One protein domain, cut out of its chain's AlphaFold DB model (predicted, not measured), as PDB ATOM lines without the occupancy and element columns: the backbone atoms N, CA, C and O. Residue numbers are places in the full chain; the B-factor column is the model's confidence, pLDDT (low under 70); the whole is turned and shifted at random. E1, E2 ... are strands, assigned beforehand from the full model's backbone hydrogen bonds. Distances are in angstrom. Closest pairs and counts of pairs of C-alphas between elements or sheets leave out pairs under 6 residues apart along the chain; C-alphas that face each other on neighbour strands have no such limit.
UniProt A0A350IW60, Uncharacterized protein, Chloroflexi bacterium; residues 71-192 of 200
ATOM      1  N   ALA A  71     -23.908  31.905 -28.739       91.06
ATOM      2  CA  ALA A  71     -22.896  32.612 -27.968       91.06
ATOM      3  C   ALA A  71     -22.986  32.228 -26.483       91.06
ATOM      4  O   ALA A  71     -24.057  32.370 -25.891       91.06
ATOM      5  N   VAL A  72     -21.894  31.751 -25.880       92.44
ATOM      6  CA  VAL A  72     -21.840  31.468 -24.439       92.44
ATOM      7  C   VAL A  72     -20.540  31.980 -23.847       92.44
ATOM      8  O   VAL A  72     -19.470  31.473 -24.170       92.44
ATOM      9  N   TYR A  73     -20.623  32.996 -22.994       92.19
ATOM     10  CA  TYR A  73     -19.439  33.686 -22.495       92.19
ATOM     11  C   TYR A  73     -19.708  34.464 -21.203       92.19
ATOM     12  O   TYR A  73     -20.849  34.775 -20.859       92.19
ATOM     13  N   LEU A  74     -18.629  34.798 -20.501       93.06
ATOM     14  CA  LEU A  74     -18.608  35.752 -19.399       93.06
ATOM     15  C   LEU A  74     -18.028  37.080 -19.889       93.06
ATOM     16  O   LEU A  74     -16.932  37.122 -20.451       93.06
ATOM     17  N   GLU A  75     -18.754  38.161 -19.627       93.81
ATOM     18  CA  GLU A  75     -18.331  39.534 -19.882       93.81
ATOM     19  C   GLU A  75     -18.582  40.372 -18.622       93.81
ATOM     20  O   GLU A  75     -19.716  40.544 -18.169       93.81
ATOM     21  N   GLY A  76     -17.497  40.843 -18.000       91.50
ATOM     22  CA  GLY A  76     -17.560  41.477 -16.684       91.50
ATOM     23  C   GLY A  76     -18.196  40.551 -15.637       91.50
ATOM     24  O   GLY A  76     -17.671  39.476 -15.348       91.50
ATOM     25  N   ASP A  77     -19.341  40.973 -15.098       92.44
ATOM     26  CA  ASP A  77     -20.131  40.241 -14.093       92.44
ATOM     27  C   ASP A  77     -21.428  39.632 -14.652       92.44
ATOM     28  O   ASP A  77     -22.323  39.241 -13.896       92.44
ATOM     29  N   SER A  78     -21.535  39.538 -15.978       95.56
ATOM     30  CA  SER A  78     -22.694  38.956 -16.656       95.56
ATOM     31  C   SER A  78     -22.305  37.740 -17.481       95.56
ATOM     32  O   SER A  78     -21.293  37.723 -18.180       95.56
ATOM     33  N   VAL A  79     -23.137  36.709 -17.398       96.88
ATOM     34  CA  VAL A  79     -23.034  35.503 -18.212       96.88
ATOM     35  C   VAL A  79     -24.071  35.581 -19.321       96.88
ATOM     36  O   VAL A  79     -25.261  35.734 -19.056       96.88
ATOM     37  N   HIS A  80     -23.618  35.448 -20.558       95.94
ATOM     38  CA  HIS A  80     -24.450  35.469 -21.752       95.94
ATOM     39  C   HIS A  80     -24.581  34.052 -22.300       95.94
ATOM     40  O   HIS A  80     -23.581  33.349 -22.422       95.94
ATOM     41  N   ILE A  81     -25.809  33.617 -22.587       93.56
ATOM     42  CA  ILE A  81     -26.136  32.276 -23.088       93.56
ATOM     43  C   ILE A  81     -27.209  32.415 -24.171       93.56
ATOM     44  O   ILE A  81     -28.404  32.503 -23.884       93.56
ATOM     45  N   GLY A  82     -26.795  32.440 -25.435       90.06
ATOM     46  CA  GLY A  82     -27.679  32.749 -26.554       90.06
ATOM     47  C   GLY A  82     -28.321  34.125 -26.370       90.06
ATOM     48  O   GLY A  82     -27.631  35.138 -26.355       90.06
ATOM     49  N   SER A  83     -29.646  34.158 -26.222       88.44
ATOM     50  CA  SER A  83     -30.414  35.379 -25.934       88.44
ATOM     51  C   SER A  83     -30.609  35.659 -24.440       88.44
ATOM     52  O   SER A  83     -31.212  36.672 -24.082       88.44
ATOM     53  N   LEU A  84     -30.152  34.766 -23.561       92.31
ATOM     54  CA  LEU A  84     -30.289  34.907 -22.118       92.31
ATOM     55  C   LEU A  84     -29.081  35.636 -21.542       92.31
ATOM     56  O   LEU A  84     -27.939  35.338 -21.890       92.31
ATOM     57  N   THR A  85     -29.343  36.518 -20.586       96.69
ATOM     58  CA  THR A  85     -28.307  37.158 -19.779       96.69
ATOM     59  C   THR A  85     -28.582  36.858 -18.315       96.69
ATOM     60  O   THR A  85     -29.692  37.076 -17.824       96.69
ATOM     61  N   LEU A  86     -27.573  36.339 -17.625       97.50
ATOM     62  CA  LEU A  86     -27.570  36.104 -16.189       97.50
ATOM     63  C   LEU A  86     -26.643  37.123 -15.537       97.50
ATOM     64  O   LEU A  86     -25.535  37.351 -16.018       97.50
ATOM     65  N   SER A  87     -27.068  37.708 -14.428       97.00
ATOM     66  CA  SER A  87     -26.280  38.682 -13.680       97.00
ATOM     67  C   SER A  87     -25.816  38.103 -12.354       97.00
ATOM     68  O   SER A  87     -26.515  37.308 -11.718       97.00
ATOM     69  N   HIS A  88     -24.625  38.511 -11.926       95.75
ATOM     70  CA  HIS A  88     -24.137  38.219 -10.589       95.75
ATOM     71  C   HIS A  88     -24.924  39.042  -9.547       95.75
ATOM     72  O   HIS A  88     -24.892  40.277  -9.597       95.75
ATOM     73  N   PRO A  89     -25.662  38.414  -8.611       93.12
ATOM     74  CA  PRO A  89     -26.388  39.148  -7.586       93.12
ATOM     75  C   PRO A  89     -25.406  39.712  -6.552       93.12
ATOM     76  O   PRO A  89     -24.448  39.042  -6.175       93.12
ATOM     77  N   ARG A  90     -25.676  40.919  -6.034       88.19
ATOM     78  CA  ARG A  90     -24.773  41.626  -5.097       88.19
ATOM     79  C   ARG A  90     -24.382  40.806  -3.866       88.19
ATOM     80  O   ARG A  90     -23.256  40.913  -3.404       88.19
ATOM     81  N   GLU A  91     -25.309  40.012  -3.339       89.69
ATOM     82  CA  GLU A  91     -25.094  39.205  -2.131       89.69
ATOM     83  C   GLU A  91     -24.645  37.769  -2.437       89.69
ATOM     84  O   GLU A  91     -24.556  36.950  -1.527       89.69
ATOM     85  N   ASN A  92     -24.412  37.423  -3.711       91.44
ATOM     86  CA  ASN A  92     -24.025  36.078  -4.156       91.44
ATOM     87  C   ASN A  92     -24.942  34.948  -3.622       91.44
ATOM     88  O   ASN A  92     -24.518  33.806  -3.473       91.44
ATOM     89  N   GLY A  93     -26.191  35.270  -3.263       83.69
ATOM     90  CA  GLY A  93     -27.115  34.331  -2.616       83.69
ATOM     91  C   GLY A  93     -26.637  33.800  -1.256       83.69
ATOM     92  O   GLY A  93     -27.034  32.705  -0.872       83.69
ATOM     93  N   GLY A  94     -25.762  34.527  -0.553       87.56
ATOM     94  CA  GLY A  94     -25.185  34.102   0.727       87.56
ATOM     95  C   GLY A  94     -24.109  33.017   0.612       87.56
ATOM     96  O   GLY A  94     -23.713  32.438   1.624       87.56
ATOM     97  N   LEU A  95     -23.632  32.718  -0.601       90.31
ATOM     98  CA  LEU A  95     -22.577  31.734  -0.817       90.31
ATOM     99  C   LEU A  95     -21.217  32.272  -0.366       90.31
ATOM    100  O   LEU A  95     -20.764  33.319  -0.830       90.31
ATOM    101  N   ALA A  96     -20.549  31.498   0.490       88.12
ATOM    102  CA  ALA A  96     -19.173  31.757   0.911       88.12
ATOM    103  C   ALA A  96     -18.148  31.439  -0.192       88.12
ATOM    104  O   ALA A  96     -17.076  32.038  -0.232       88.12
ATOM    105  N   GLU A  97     -18.480  30.509  -1.091       89.62
ATOM    106  CA  GLU A  97     -17.608  30.067  -2.177       89.62
ATOM    107  C   GLU A  97     -18.357  30.006  -3.509       89.62
ATOM    108  O   GLU A  97     -19.533  29.639  -3.578       89.62
ATOM    109  N   GLY A  98     -17.635  30.317  -4.585       92.75
ATOM    110  CA  GLY A  98     -18.167  30.327  -5.942       92.75
ATOM    111  C   GLY A  98     -18.894  31.617  -6.313       92.75
ATOM    112  O   GLY A  98     -18.992  32.566  -5.536       92.75
ATOM    113  N   ARG A  99     -19.380  31.655  -7.551       95.56
ATOM    114  CA  ARG A  99     -20.100  32.784  -8.139       95.56
ATOM    115  C   ARG A  99     -21.446  32.300  -8.651       95.56
ATOM    116  O   ARG A  99     -21.505  31.452  -9.542       95.56
ATOM    117  N   LEU A 100     -22.511  32.842  -8.077       96.88
ATOM    118  CA  LEU A 100     -23.879  32.645  -8.527       96.88
ATOM    119  C   LEU A 100     -24.215  33.671  -9.607       96.88
ATOM    120  O   LEU A 100     -23.856  34.839  -9.492       96.88
ATOM    121  N   TYR A 101     -24.938  33.248 -10.631       97.38
ATOM    122  CA  TYR A 101     -25.522  34.103 -11.652       97.38
ATOM    123  C   TYR A 101     -26.992  33.738 -11.788       97.38
ATOM    124  O   TYR A 101     -27.350  32.559 -11.846       97.38
ATOM    125  N   THR A 102     -27.846  34.752 -11.821       95.75
ATOM    126  CA  THR A 102     -29.302  34.597 -11.788       95.75
ATOM    127  C   THR A 102     -29.967  35.418 -12.883       95.75
ATOM    128  O   THR A 102     -29.399  36.387 -13.378       95.75
ATOM    129  N   GLY A 103     -31.180  35.033 -13.259       94.12
ATOM    130  CA  GLY A 103     -31.960  35.660 -14.319       94.12
ATOM    131  C   GLY A 103     -33.044  34.684 -14.780       94.12
ATOM    132  O   GLY A 103     -33.641  34.010 -13.939       94.12
ATOM    133  N   PRO A 104     -33.262  34.529 -16.097       93.69
ATOM    134  CA  PRO A 104     -34.136  33.482 -16.643       93.69
ATOM    135  C   PRO A 104     -33.692  32.045 -16.310       93.69
ATOM    136  O   PRO A 104     -34.483  31.112 -16.411       93.69
ATOM    137  N   ALA A 105     -32.429  31.867 -15.917       95.19
ATOM    138  CA  ALA A 105     -31.872  30.624 -15.400       95.19
ATOM    139  C   ALA A 105     -30.966  30.916 -14.190       95.19
ATOM    140  O   ALA A 105     -30.741  32.072 -13.827       95.19
ATOM    141  N   THR A 106     -30.450  29.874 -13.545       96.38
ATOM    142  CA  THR A 106     -29.473  30.003 -12.457       96.38
ATOM    143  C   THR A 106     -28.230  29.193 -12.776       96.38
ATOM    144  O   THR A 106     -28.348  28.033 -13.160       96.38
ATOM    145  N   LEU A 107     -27.056  29.793 -12.593       97.62
ATOM    146  CA  LEU A 107     -25.741  29.189 -12.788       97.62
ATOM    147  C   LEU A 107     -24.891  29.421 -11.542       97.62
ATOM    148  O   LEU A 107     -24.757  30.549 -11.087       97.62
ATOM    149  N   LEU A 108     -24.270  28.372 -11.029       97.25
ATOM    150  CA  LEU A 108     -23.247  28.437  -9.998       97.25
ATOM    151  C   LEU A 108     -21.928  27.963 -10.596       97.25
ATOM    152  O   LEU A 108     -21.875  26.868 -11.148       97.25
ATOM    153  N   MET A 109     -20.870  28.755 -10.450       96.25
ATOM    154  CA  MET A 109     -19.506  28.374 -10.821       96.25
ATOM    155  C   MET A 109     -18.606  28.366  -9.592       96.25
ATOM    156  O   MET A 109     -18.549  29.343  -8.852       96.25
ATOM    157  N   VAL A 110     -17.872  27.277  -9.385       95.50
ATOM    158  CA  VAL A 110     -16.916  27.114  -8.288       95.50
ATOM    159  C   VAL A 110     -15.549  26.804  -8.878       95.50
ATOM    160  O   VAL A 110     -15.337  25.738  -9.461       95.50
ATOM    161  N   SER A 111     -14.611  27.733  -8.714       91.69
ATOM    162  CA  SER A 111     -13.214  27.517  -9.081       91.69
ATOM    163  C   SER A 111     -12.563  26.524  -8.120       91.69
ATOM    164  O   SER A 111     -12.766  26.579  -6.908       91.69
ATOM    165  N   ARG A 112     -11.769  25.606  -8.660       89.88
ATOM    166  CA  ARG A 112     -10.999  24.610  -7.914       89.88
ATOM    167  C   ARG A 112      -9.504  24.947  -7.960       89.88
ATOM    168  O   ARG A 112      -9.053  25.635  -8.883       89.88
ATOM    169  N   PRO A 113      -8.711  24.437  -7.001       84.06
ATOM    170  CA  PRO A 113      -7.256  24.500  -7.086       84.06
ATOM    171  C   PRO A 113      -6.756  23.943  -8.426       84.06
ATOM    172  O   PRO A 113      -7.278  22.944  -8.918       84.06
ATOM    173  N   GLY A 114      -5.764  24.600  -9.028       81.31
ATOM    174  CA  GLY A 114      -5.245  24.230 -10.350       81.31
ATOM    175  C   GLY A 114      -6.007  24.830 -11.537       81.31
ATOM    176  O   GLY A 114      -5.629  24.568 -12.670       81.31
ATOM    177  N   GLY A 115      -7.038  25.652 -11.303       81.44
ATOM    178  CA  GLY A 115      -7.720  26.417 -12.356       81.44
ATOM    179  C   GLY A 115      -8.889  25.698 -13.031       81.44
ATOM    180  O   GLY A 115      -9.498  26.262 -13.935       81.44
ATOM    181  N   ALA A 116      -9.235  24.486 -12.590       87.25
ATOM    182  CA  ALA A 116     -10.465  23.822 -13.012       87.25
ATOM    183  C   ALA A 116     -11.701  24.554 -12.458       87.25
ATOM    184  O   ALA A 116     -11.648  25.151 -11.381       87.25
ATOM    185  N   VAL A 117     -12.833  24.465 -13.152       91.69
ATOM    186  CA  VAL A 117     -14.107  25.050 -12.706       91.69
ATOM    187  C   VAL A 117     -15.176  23.967 -12.695       91.69
ATOM    188  O   VAL A 117     -15.339  23.221 -13.657       91.69
ATOM    189  N   VAL A 118     -15.925  23.874 -11.599       94.62
ATOM    190  CA  VAL A 118     -17.160  23.087 -11.557       94.62
ATOM    191  C   VAL A 118     -18.319  24.051 -11.690       94.62
ATOM    192  O   VAL A 118     -18.420  24.998 -10.912       94.62
ATOM    193  N   ALA A 119     -19.196  23.808 -12.653       96.50
ATOM    194  CA  ALA A 119     -20.397  24.599 -12.824       96.50
ATOM    195  C   ALA A 119     -21.642  23.738 -12.686       96.50
ATOM    196  O   ALA A 119     -21.663  22.589 -13.121       96.50
ATOM    197  N   SER A 120     -22.696  24.305 -12.118       97.38
ATOM    198  CA  SER A 120     -24.019  23.701 -12.124       97.38
ATOM    199  C   SER A 120     -25.058  24.737 -12.494       97.38
ATOM    200  O   SER A 120     -24.934  25.899 -12.116       97.38
ATOM    201  N   ALA A 121     -26.086  24.324 -13.222       97.25
ATOM    202  CA  ALA A 121     -27.190  25.204 -13.537       97.25
ATOM    203  C   ALA A 121     -28.545  24.527 -13.431       97.25
ATOM    204  O   ALA A 121     -28.676  23.303 -13.507       97.25
ATOM    205  N   VAL A 122     -29.555  25.376 -13.284       95.81
ATOM    206  CA  VAL A 122     -30.971  25.031 -13.337       95.81
ATOM    207  C   VAL A 122     -31.661  25.997 -14.295       95.81
ATOM    208  O   VAL A 122     -31.454  27.208 -14.230       95.81
ATOM    209  N   THR A 123     -32.489  25.456 -15.183       94.81
ATOM    210  CA  THR A 123     -33.313  26.213 -16.131       94.81
ATOM    211  C   THR A 123     -34.632  25.480 -16.401       94.81
ATOM    212  O   THR A 123     -34.874  24.399 -15.856       94.81
ATOM    213  N   PHE A 124     -35.480  26.054 -17.250       90.75
ATOM    214  CA  PHE A 124     -36.672  25.407 -17.788       90.75
ATOM    215  C   PHE A 124     -36.615  25.373 -19.322       90.75
ATOM    216  O   PHE A 124     -36.340  26.386 -19.959       90.75
ATOM    217  N   LEU A 125     -36.903  24.213 -19.914       85.94
ATOM    218  CA  LEU A 125     -36.998  23.985 -21.359       85.94
ATOM    219  C   LEU A 125     -38.383  23.426 -21.673       85.94
ATOM    220  O   LEU A 125     -38.763  22.390 -21.136       85.94
ATOM    221  N   GLY A 126     -39.166  24.129 -22.494       85.31
ATOM    222  CA  GLY A 126     -40.526  23.691 -22.836       85.31
ATOM    223  C   GLY A 126     -41.431  23.457 -21.613       85.31
ATOM    224  O   GLY A 126     -42.266  22.560 -21.628       85.31
ATOM    225  N   GLY A 127     -41.226  24.210 -20.525       88.38
ATOM    226  CA  GLY A 127     -41.943  24.036 -19.253       88.38
ATOM    227  C   GLY A 127     -41.415  22.910 -18.353       88.38
ATOM    228  O   GLY A 127     -41.858  22.786 -17.214       88.38
ATOM    229  N   GLN A 128     -40.444  22.116 -18.808       91.50
ATOM    230  CA  GLN A 128     -39.794  21.088 -18.001       91.50
ATOM    231  C   GLN A 128     -38.547  21.640 -17.319       91.50
ATOM    232  O   GLN A 128     -37.760  22.364 -17.927       91.50
ATOM    233  N   ARG A 129     -38.336  21.268 -16.054       92.75
ATOM    234  CA  ARG A 129     -37.093  21.590 -15.351       92.75
ATOM    235  C   ARG A 129     -35.934  20.851 -16.015       92.75
ATOM    236  O   ARG A 129     -36.015  19.646 -16.259       92.75
ATOM    237  N   ALA A 130     -34.846  21.572 -16.229       95.25
ATOM    238  CA  ALA A 130     -33.582  21.007 -16.644       95.25
ATOM    239  C   ALA A 130     -32.463  21.435 -15.697       95.25
ATOM    240  O   ALA A 130     -32.457  22.551 -15.174       95.25
ATOM    241  N   THR A 131     -31.515  20.536 -15.474       97.00
ATOM    242  CA  THR A 131     -30.352  20.780 -14.621       97.00
ATOM    243  C   THR A 131     -29.094  20.263 -15.285       97.00
ATOM    244  O   THR A 131     -29.154  19.285 -16.023       97.00
ATOM    245  N   GLY A 132     -27.951  20.856 -14.984       97.00
ATOM    246  CA  GLY A 132     -26.674  20.357 -15.471       97.00
ATOM    247  C   GLY A 132     -25.569  20.523 -14.451       97.00
ATOM    248  O   GLY A 132     -25.631  21.398 -13.583       97.00
ATOM    249  N   VAL A 133     -24.553  19.679 -14.576       97.25
ATOM    250  CA  VAL A 133     -23.274  19.818 -13.884       97.25
ATOM    251  C   VAL A 133     -22.170  19.588 -14.897       97.25
ATOM    252  O   VAL A 133     -22.196  18.589 -15.614       97.25
ATOM    253  N   CYS A 134     -21.202  20.494 -14.936       95.62
ATOM    254  CA  CYS A 134     -20.044  20.392 -15.799       95.62
ATOM    255  C   CYS A 134     -18.756  20.524 -15.006       95.62
ATOM    256  O   CYS A 134     -18.641  21.334 -14.084       95.62
ATOM    257  N   THR A 135     -17.774  19.731 -15.406       92.19
ATOM    258  CA  THR A 135     -16.386  19.874 -14.992       92.19
ATOM    259  C   THR A 135     -15.606  20.428 -16.167       92.19
ATOM    260  O   THR A 135     -15.484  19.774 -17.205       92.19
ATOM    261  N   PHE A 136     -15.090  21.629 -15.981       86.00
ATOM    262  CA  PHE A 136     -14.259  22.346 -16.928       86.00
ATOM    263  C   PHE A 136     -12.816  22.162 -16.481       86.00
ATOM    264  O   PHE A 136     -12.456  22.547 -15.361       86.00
ATOM    265  N   GLY A 137     -12.032  21.469 -17.307       77.31
ATOM    266  CA  GLY A 137     -10.639  21.167 -16.997       77.31
ATOM    267  C   GLY A 137      -9.817  22.439 -16.765       77.31
ATOM    268  O   GLY A 137     -10.248  23.534 -17.140       77.31
ATOM    269  N   PRO A 138      -8.631  22.323 -16.142       71.81
ATOM    270  CA  PRO A 138      -7.720  23.453 -16.084       71.81
ATOM    271  C   PRO A 138      -7.415  23.906 -17.520       71.81
ATOM    272  O   PRO A 138      -7.181  23.048 -18.378       71.81
ATOM    273  N   PRO A 139      -7.443  25.215 -17.812       67.56
ATOM    274  CA  PRO A 139      -7.184  25.687 -19.160       67.56
ATOM    275  C   PRO A 139      -5.771  25.276 -19.589       67.56
ATOM    276  O   PRO A 139      -4.792  25.684 -18.960       67.56
ATOM    277  N   ALA A 140      -5.650  24.453 -20.635       69.81
ATOM    278  CA  ALA A 140      -4.362  24.194 -21.267       69.81
ATOM    279  C   ALA A 140      -4.069  25.298 -22.292       69.81
ATOM    280  O   ALA A 140      -4.964  26.017 -22.727       69.81
ATOM    281  N   ALA A 141      -2.805  25.431 -22.704       65.25
ATOM    282  CA  ALA A 141      -2.389  26.496 -23.621       65.25
ATOM    283  C   ALA A 141      -3.122  26.468 -24.978       65.25
ATOM    284  O   ALA A 141      -3.228  27.496 -25.638       65.25
ATOM    285  N   THR A 142      -3.608  25.299 -25.401       68.50
ATOM    286  CA  THR A 142      -4.173  25.083 -26.743       68.50
ATOM    287  C   THR A 142      -5.586  24.518 -26.736       68.50
ATOM    288  O   THR A 142      -6.250  24.565 -27.771       68.50
ATOM    289  N   GLU A 143      -6.045  23.984 -25.603       75.38
ATOM    290  CA  GLU A 143      -7.342  23.323 -25.514       75.38
ATOM    291  C   GLU A 143      -7.972  23.460 -24.124       75.38
ATOM    292  O   GLU A 143      -7.286  23.428 -23.100       75.38
ATOM    293  N   ILE A 144      -9.299  23.558 -24.093       75.38
ATOM    294  CA  ILE A 144     -10.091  23.261 -22.904       75.38
ATOM    295  C   ILE A 144     -11.060  22.138 -23.227       75.38
ATOM    296  O   ILE A 144     -11.821  22.219 -24.190       75.38
ATOM    297  N   THR A 145     -11.073  21.124 -22.369       83.12
ATOM    298  CA  THR A 145     -12.099  20.087 -22.391       83.12
ATOM    299  C   THR A 145     -13.097  20.319 -21.264       83.12
ATOM    300  O   THR A 145     -12.726  20.485 -20.097       83.12
ATOM    301  N   GLU A 146     -14.375  20.274 -21.610       90.25
ATOM    302  CA  GLU A 146     -15.479  20.272 -20.660       90.25
ATOM    303  C   GLU A 146     -16.231  18.948 -20.762       90.25
ATOM    304  O   GLU A 146     -16.441  18.414 -21.852       90.25
ATOM    305  N   ARG A 147     -16.659  18.411 -19.619       93.69
ATOM    306  CA  ARG A 147     -17.584  17.280 -19.572       93.69
ATOM    307  C   ARG A 147     -18.780  17.631 -18.712       93.69
ATOM    308  O   ARG A 147     -18.616  18.032 -17.562       93.69
ATOM    309  N   CYS A 148     -19.966  17.402 -19.252       95.69
ATOM    310  CA  CYS A 148     -21.234  17.718 -18.624       95.69
ATOM    311  C   CYS A 148     -22.119  16.488 -18.479       95.69
ATOM    312  O   CYS A 148     -22.159  15.625 -19.359       95.69
ATOM    313  N   ILE A 149     -22.890  16.458 -17.396       97.06
ATOM    314  CA  ILE A 149     -24.067  15.608 -17.235       97.06
ATOM    315  C   ILE A 149     -25.265  16.543 -17.126       97.06
ATOM    316  O   ILE A 149     -25.306  17.417 -16.260       97.06
ATOM    317  N   LEU A 150     -26.220  16.370 -18.028       96.44
ATOM    318  CA  LEU A 150     -27.435  17.159 -18.122       96.44
ATOM    319  C   LEU A 150     -28.631  16.259 -17.828       96.44
ATOM    320  O   LEU A 150     -28.664  15.102 -18.242       96.44
ATOM    321  N   HIS A 151     -29.620  16.811 -17.142       95.88
ATOM    322  CA  HIS A 151     -30.916  16.196 -16.924       95.88
ATOM    323  C   HIS A 151     -31.992  17.093 -17.518       95.88
ATOM    324  O   HIS A 151     -32.056  18.279 -17.189       95.88
ATOM    325  N   VAL A 152     -32.828  16.533 -18.387       90.81
ATOM    326  CA  VAL A 152     -33.968  17.224 -19.000       90.81
ATOM    327  C   VAL A 152     -35.195  16.363 -18.753       90.81
ATOM    328  O   VAL A 152     -35.281  15.243 -19.254       90.81
ATOM    329  N   GLY A 153     -36.110  16.839 -17.907       86.31
ATOM    330  CA  GLY A 153     -37.190  15.987 -17.415       86.31
ATOM    331  C   GLY A 153     -36.632  14.760 -16.678       86.31
ATOM    332  O   GLY A 153     -35.961  14.910 -15.657       86.31
ATOM    333  N   GLY A 154     -36.923  13.557 -17.184       85.69
ATOM    334  CA  GLY A 154     -36.457  12.281 -16.620       85.69
ATOM    335  C   GLY A 154     -35.226  11.675 -17.302       85.69
ATOM    336  O   GLY A 154     -34.756  10.624 -16.873       85.69
ATOM    337  N   GLU A 155     -34.706  12.303 -18.357       91.25
ATOM    338  CA  GLU A 155     -33.595  11.761 -19.142       91.25
ATOM    339  C   GLU A 155     -32.253  12.350 -18.710       91.25
ATOM    340  O   GLU A 155     -32.182  13.481 -18.223       91.25
ATOM    341  N   SER A 156     -31.178  11.580 -18.900       95.31
ATOM    342  CA  SER A 156     -29.805  12.030 -18.673       95.31
ATOM    343  C   SER A 156     -29.012  11.998 -19.971       95.31
ATOM    344  O   SER A 156     -29.025  11.001 -20.693       95.31
ATOM    345  N   VAL A 157     -28.305  13.089 -20.252       94.69
ATOM    346  CA  VAL A 157     -27.477  13.262 -21.444       94.69
ATOM    347  C   VAL A 157     -26.090  13.704 -21.008       94.69
ATOM    348  O   VAL A 157     -25.946  14.641 -20.225       94.69
ATOM    349  N   THR A 158     -25.053  13.053 -21.526       96.25
ATOM    350  CA  THR A 158     -23.673  13.501 -21.319       96.25
ATOM    351  C   THR A 158     -23.214  14.317 -22.509       96.25
ATOM    352  O   THR A 158     -23.392  13.866 -23.640       96.25
ATOM    353  N   CYS A 159     -22.585  15.463 -22.270       94.62
ATOM    354  CA  CYS A 159     -21.995  16.281 -23.325       94.62
ATOM    355  C   CYS A 159     -20.505  16.492 -23.076       94.62
ATOM    356  O   CYS A 159     -20.058  16.528 -21.927       94.62
ATOM    357  N   VAL A 160     -19.746  16.603 -24.159       92.19
ATOM    358  CA  VAL A 160     -18.322  16.919 -24.144       92.19
ATOM    359  C   VAL A 160     -18.091  18.099 -25.071       92.19
ATOM    360  O   VAL A 160     -18.585  18.111 -26.201       92.19
ATOM    361  N   ASP A 161     -17.331  19.065 -24.578       87.12
ATOM    362  CA  ASP A 161     -16.881  20.221 -25.335       87.12
ATOM    363  C   ASP A 161     -15.364  20.161 -25.487       87.12
ATOM    364  O   ASP A 161     -14.653  19.818 -24.539       87.12
ATOM    365  N   ALA A 162     -14.878  20.504 -26.675       78.44
ATOM    366  CA  ALA A 162     -13.455  20.637 -26.959       78.44
ATOM    367  C   ALA A 162     -13.204  22.013 -27.580       78.44
ATOM    368  O   ALA A 162     -13.402  22.215 -28.781       78.44
ATOM    369  N   LEU A 163     -12.808  22.971 -26.745       74.25
ATOM    370  CA  LEU A 163     -12.446  24.317 -27.166       74.25
ATOM    371  C   LEU A 163     -10.991  24.338 -27.604       74.25
ATOM    372  O   LEU A 163     -10.116  24.104 -26.781       74.25
ATOM    373  N   ARG A 164     -10.732  24.672 -28.868       73.00
ATOM    374  CA  ARG A 164      -9.382  24.937 -29.382       73.00
ATOM    375  C   ARG A 164      -9.176  26.440 -29.546       73.00
ATOM    376  O   ARG A 164     -10.084  27.148 -29.972       73.00
ATOM    377  N   PHE A 165      -7.993  26.927 -29.183       65.88
ATOM    378  CA  PHE A 165      -7.660  28.362 -29.204       65.88
ATOM    379  C   PHE A 165      -6.987  28.836 -30.506       65.88
ATOM    380  O   PHE A 165      -6.418  29.923 -30.551       65.88
ATOM    381  N   ASP A 166      -7.011  28.023 -31.561       59.09
ATOM    382  CA  ASP A 166      -6.350  28.252 -32.855       59.09
ATOM    383  C   ASP A 166      -7.122  29.191 -33.806       59.09
ATOM    384  O   ASP A 166      -6.547  29.716 -34.761       59.09
ATOM    385  N   ALA A 167      -8.397  29.456 -33.527       55.25
ATOM    386  CA  ALA A 167      -9.272  30.365 -34.268       55.25
ATOM    387  C   ALA A 167     -10.135  31.184 -33.284       55.25
ATOM    388  O   ALA A 167     -10.232  30.813 -32.112       55.25
ATOM    389  N   PRO A 168     -10.775  32.300 -33.695       57.75
ATOM    390  CA  PRO A 168     -11.657  33.037 -32.797       57.75
ATOM    391  C   PRO A 168     -12.773  32.140 -32.235       57.75
ATOM    392  O   PRO A 168     -13.694  31.737 -32.942       57.75
ATOM    393  N   GLY A 169     -12.646  31.865 -30.934       70.31
ATOM    394  CA  GLY A 169     -13.695  31.735 -29.925       70.31
ATOM    395  C   GLY A 169     -14.784  30.690 -30.118       70.31
ATOM    396  O   GLY A 169     -15.724  30.717 -29.337       70.31
ATOM    397  N   SER A 170     -14.734  29.805 -31.112       79.88
ATOM    398  CA  SER A 170     -15.802  28.825 -31.328       79.88
ATOM    399  C   SER A 170     -15.376  27.392 -31.061       79.88
ATOM    400  O   SER A 170     -14.237  27.010 -31.315       79.88
ATOM    401  N   TRP A 171     -16.299  26.597 -30.531       84.75
ATOM    402  CA  TRP A 171     -16.095  25.175 -30.286       84.75
ATOM    403  C   TRP A 171     -17.360  24.382 -30.538       84.75
ATOM    404  O   TRP A 171     -18.456  24.932 -30.633       84.75
ATOM    405  N   GLU A 172     -17.204  23.070 -30.650       87.56
ATOM    406  CA  GLU A 172     -18.339  22.169 -30.744       87.56
ATOM    407  C   GLU A 172     -18.608  21.483 -29.412       87.56
ATOM    408  O   GLU A 172     -17.705  20.969 -28.747       87.56
ATOM    409  N   ARG A 173     -19.894  21.430 -29.082       90.50
ATOM    410  CA  ARG A 173     -20.478  20.531 -28.104       90.50
ATOM    411  C   ARG A 173     -21.006  19.299 -28.818       90.50
ATOM    412  O   ARG A 173     -21.820  19.426 -29.736       90.50
ATOM    413  N   ALA A 174     -20.630  18.121 -28.338       91.94
ATOM    414  CA  ALA A 174     -21.230  16.857 -28.749       91.94
ATOM    415  C   ALA A 174     -21.890  16.171 -27.550       91.94
ATOM    416  O   ALA A 174     -21.263  16.004 -26.504       91.94
ATOM    417  N   CYS A 175     -23.145  15.758 -27.706       93.38
ATOM    418  CA  CYS A 175     -23.913  15.079 -26.668       93.38
ATOM    419  C   CYS A 175     -24.204  13.617 -27.037       93.38
ATOM    420  O   CYS A 175     -24.231  13.239 -28.210       93.38
ATOM    421  N   SER A 176     -24.425  12.778 -26.024       94.31
ATOM    422  CA  SER A 176     -24.625  11.328 -26.174       94.31
ATOM    423  C   SER A 176     -25.887  10.936 -26.935       94.31
ATOM    424  O   SER A 176     -25.990   9.804 -27.394       94.31
ATOM    425  N   ASP A 177     -26.839  11.849 -27.080       90.38
ATOM    426  CA  ASP A 177     -28.063  11.658 -27.855       90.38
ATOM    427  C   ASP A 177     -27.917  12.083 -29.329       90.38
ATOM    428  O   ASP A 177     -28.901  12.200 -30.056       90.38
ATOM    429  N   GLY A 178     -26.683  12.328 -29.783       89.50
ATOM    430  CA  GLY A 178     -26.367  12.696 -31.163       89.50
ATOM    431  C   GLY A 178     -26.498  14.188 -31.463       89.50
ATOM    432  O   GLY A 178     -26.188  14.615 -32.577       89.50
ATOM    433  N   GLN A 179     -26.913  15.003 -30.490       88.81
ATOM    434  CA  GLN A 179     -26.978  16.447 -30.656       88.81
ATOM    435  C   GLN A 179     -25.568  17.045 -30.790       88.81
ATOM    436  O   GLN A 179     -24.664  16.742 -30.007       88.81
ATOM    437  N   ARG A 180     -25.404  17.943 -31.766       90.19
ATOM    438  CA  ARG A 180     -24.215  18.786 -31.927       90.19
ATOM    439  C   ARG A 180     -24.611  20.253 -31.927       90.19
ATOM    440  O   ARG A 180     -25.639  20.621 -32.502       90.19
ATOM    441  N   LEU A 181     -23.792  21.075 -31.286       88.81
ATOM    442  CA  LEU A 181     -23.979  22.515 -31.211       88.81
ATOM    443  C   LEU A 181     -22.631  23.208 -31.390       88.81
ATOM    444  O   LEU A 181     -21.664  22.839 -30.734       88.81
ATOM    445  N   THR A 182     -22.587  24.236 -32.228       89.00
ATOM    446  CA  THR A 182     -21.458  25.164 -32.259       89.00
ATOM    447  C   THR A 182     -21.706  26.275 -31.250       89.00
ATOM    448  O   THR A 182     -22.784  26.872 -31.222       89.00
ATOM    449  N   VAL A 183     -20.708  26.558 -30.431       89.06
ATOM    450  CA  VAL A 183     -20.713  27.634 -29.448       89.06
ATOM    451  C   VAL A 183     -19.684  28.672 -29.844       89.06
ATOM    452  O   VAL A 183     -18.669  28.319 -30.434       89.06
ATOM    453  N   SER A 184     -19.956  29.942 -29.563       88.94
ATOM    454  CA  SER A 184     -19.033  31.046 -29.814       88.94
ATOM    455  C   SER A 184     -18.800  31.913 -28.573       88.94
ATOM    456  O   SER A 184     -19.691  32.143 -27.759       88.94
ATOM    457  N   VAL A 185     -17.585  32.435 -28.459       87.44
ATOM    458  CA  VAL A 185     -17.124  33.419 -27.480       87.44
ATOM    459  C   VAL A 185     -16.602  34.618 -28.268       87.44
ATOM    460  O   VAL A 185     -15.675  34.469 -29.072       87.44
ATOM    461  N   PRO A 186     -17.192  35.809 -28.085       87.50
ATOM    462  CA  PRO A 186     -16.684  37.035 -28.684       87.50
ATOM    463  C   PRO A 186     -15.236  37.328 -28.277       87.50
ATOM    464  O   PRO A 186     -14.790  36.971 -27.187       87.50
ATOM    465  N   ALA A 187     -14.499  38.034 -29.136       84.19
ATOM    466  CA  ALA A 187     -13.152  38.485 -28.801       84.19
ATOM    467  C   ALA A 187     -13.173  39.377 -27.545       84.19
ATOM    468  O   ALA A 187     -13.969  40.308 -27.457       84.19
ATOM    469  N   GLY A 188     -12.290  39.093 -26.584       82.88
ATOM    470  CA  GLY A 188     -12.211  39.816 -25.308       82.88
ATOM    471  C   GLY A 188     -13.154  39.304 -24.212       82.88
ATOM    472  O   GLY A 188     -12.990  39.702 -23.061       82.88
ATOM    473  N   ALA A 189     -14.083  38.398 -24.531       88.25
ATOM    474  CA  ALA A 189     -14.904  37.710 -23.542       88.25
ATOM    475  C   ALA A 189     -14.240  36.406 -23.066       88.25
ATOM    476  O   ALA A 189     -13.382  35.834 -23.745       88.25
ATOM    477  N   ALA A 190     -14.637  35.927 -21.888       87.38
ATOM    478  CA  ALA A 190     -14.110  34.693 -21.314       87.38
ATOM    479  C   ALA A 190     -15.024  33.498 -21.618       87.38
ATOM    480  O   ALA A 190     -16.241  33.573 -21.446       87.38
ATOM    481  N   ALA A 191     -14.426  32.375 -22.022       87.44
ATOM    482  CA  ALA A 191     -15.131  31.101 -22.094       87.44
ATOM    483  C   ALA A 191     -15.500  30.623 -20.683       87.44
ATOM    484  O   ALA A 191     -14.722  30.775 -19.738       87.44
ATOM    485  N   ILE A 192     -16.682  30.031 -20.553       89.56
ATOM    486  CA  ILE A 192     -17.192  29.484 -19.296       89.56
ATOM    487  C   ILE A 192     -17.727  28.070 -19.504       89.56
ATOM    488  O   ILE A 192     -18.091  27.724 -20.629       89.56
TER     489      ILE A 192
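What this domain is: This is residues 71 to 192 of the 200 residues of an uncharacterized protein of Chloroflexi bacterium (UniProt A0A350IW60). A strongly curled sheet of eight strands, E4 to E11, makes most of the wall of a flattened, nearly closed barrel, and a small sheet of three strands, E1 to E3, covers part of its open side between E4 and E11. E7, E8 and E9 run on past the small sheet, and the last residues, 190 to 192, turn in toward the middle. The printed part has 122 residues with eleven named strands, E1 to E11 in order along the chain, and no named helix; the class is all strand, and both sheets are antiparallel, in the orders E1 E2 E3 and E4 E5 E6 E7 E8 E9 E10 E11. It is compact, with a radius of gyration of the C-alphas of 14.2 A and spans of 37 by 32 by 28 A.

How they stand to each other: E1, residues 71 to 75, E2, 78 to 81, and E3, 84 to 87, form a meander, each strand the antiparallel neighbour of the one before; N 73 and O 80 are 3.0 A apart, N 79 and O 86 2.8 A, within hydrogen-bond range. A long link of 11 residues leads to E4, residues 99 to 102, where a second meander begins: E5, 106 to 111, E6, 117 to 125, E7, 128 to 136, E8, 143 to 152, E9, 155 to 164, E10, 170 to 175, and E11, 180 to 184. Within hydrogen-bond range are N 101 and O 107, 2.7 A, N 108 and O 120, 2.8 A, N 121 and O 132, 3.0 A, N 133 and O 149, 2.9 A, N 148 and O 159, 2.8 A, N 160 and O 174, 2.9 A, and N 173 and O 181, 2.8 A. This sheet is twisted, and the way across it turns by 122 degrees. The two sheets form a sandwich, two sheets face to face, with their strands at 60 degrees. The closest C-alphas of E3 and E4 are those of Leu 86 and Thr 102, 5.0 A; those of E1 and E11 are Ala 71 and Ser 184, 4.6 A. E2 and E8 are apart.

Where its parts are: E1 begins at C-alpha 71 (-22.896, 32.612, -27.968). From first to last C-alpha E6 measures 24.5 A, E7 25.6 A, E8 28.1 A and E9 29.4 A. E9 begins at C-alpha 155 (-33.595, 11.761, -19.142), and E11 ends at C-alpha 184 (-19.033, 31.046, -29.814).

The domain as a whole: The C-alphas farthest apart are those of Gly 127 and Ala 141, 39.9 A. The printed part has no cut. The link E7 to E8 is short but not tight. The mean pLDDT of the printed part is 88.6; residues 139 to 142 and 165 to 168 are under 70.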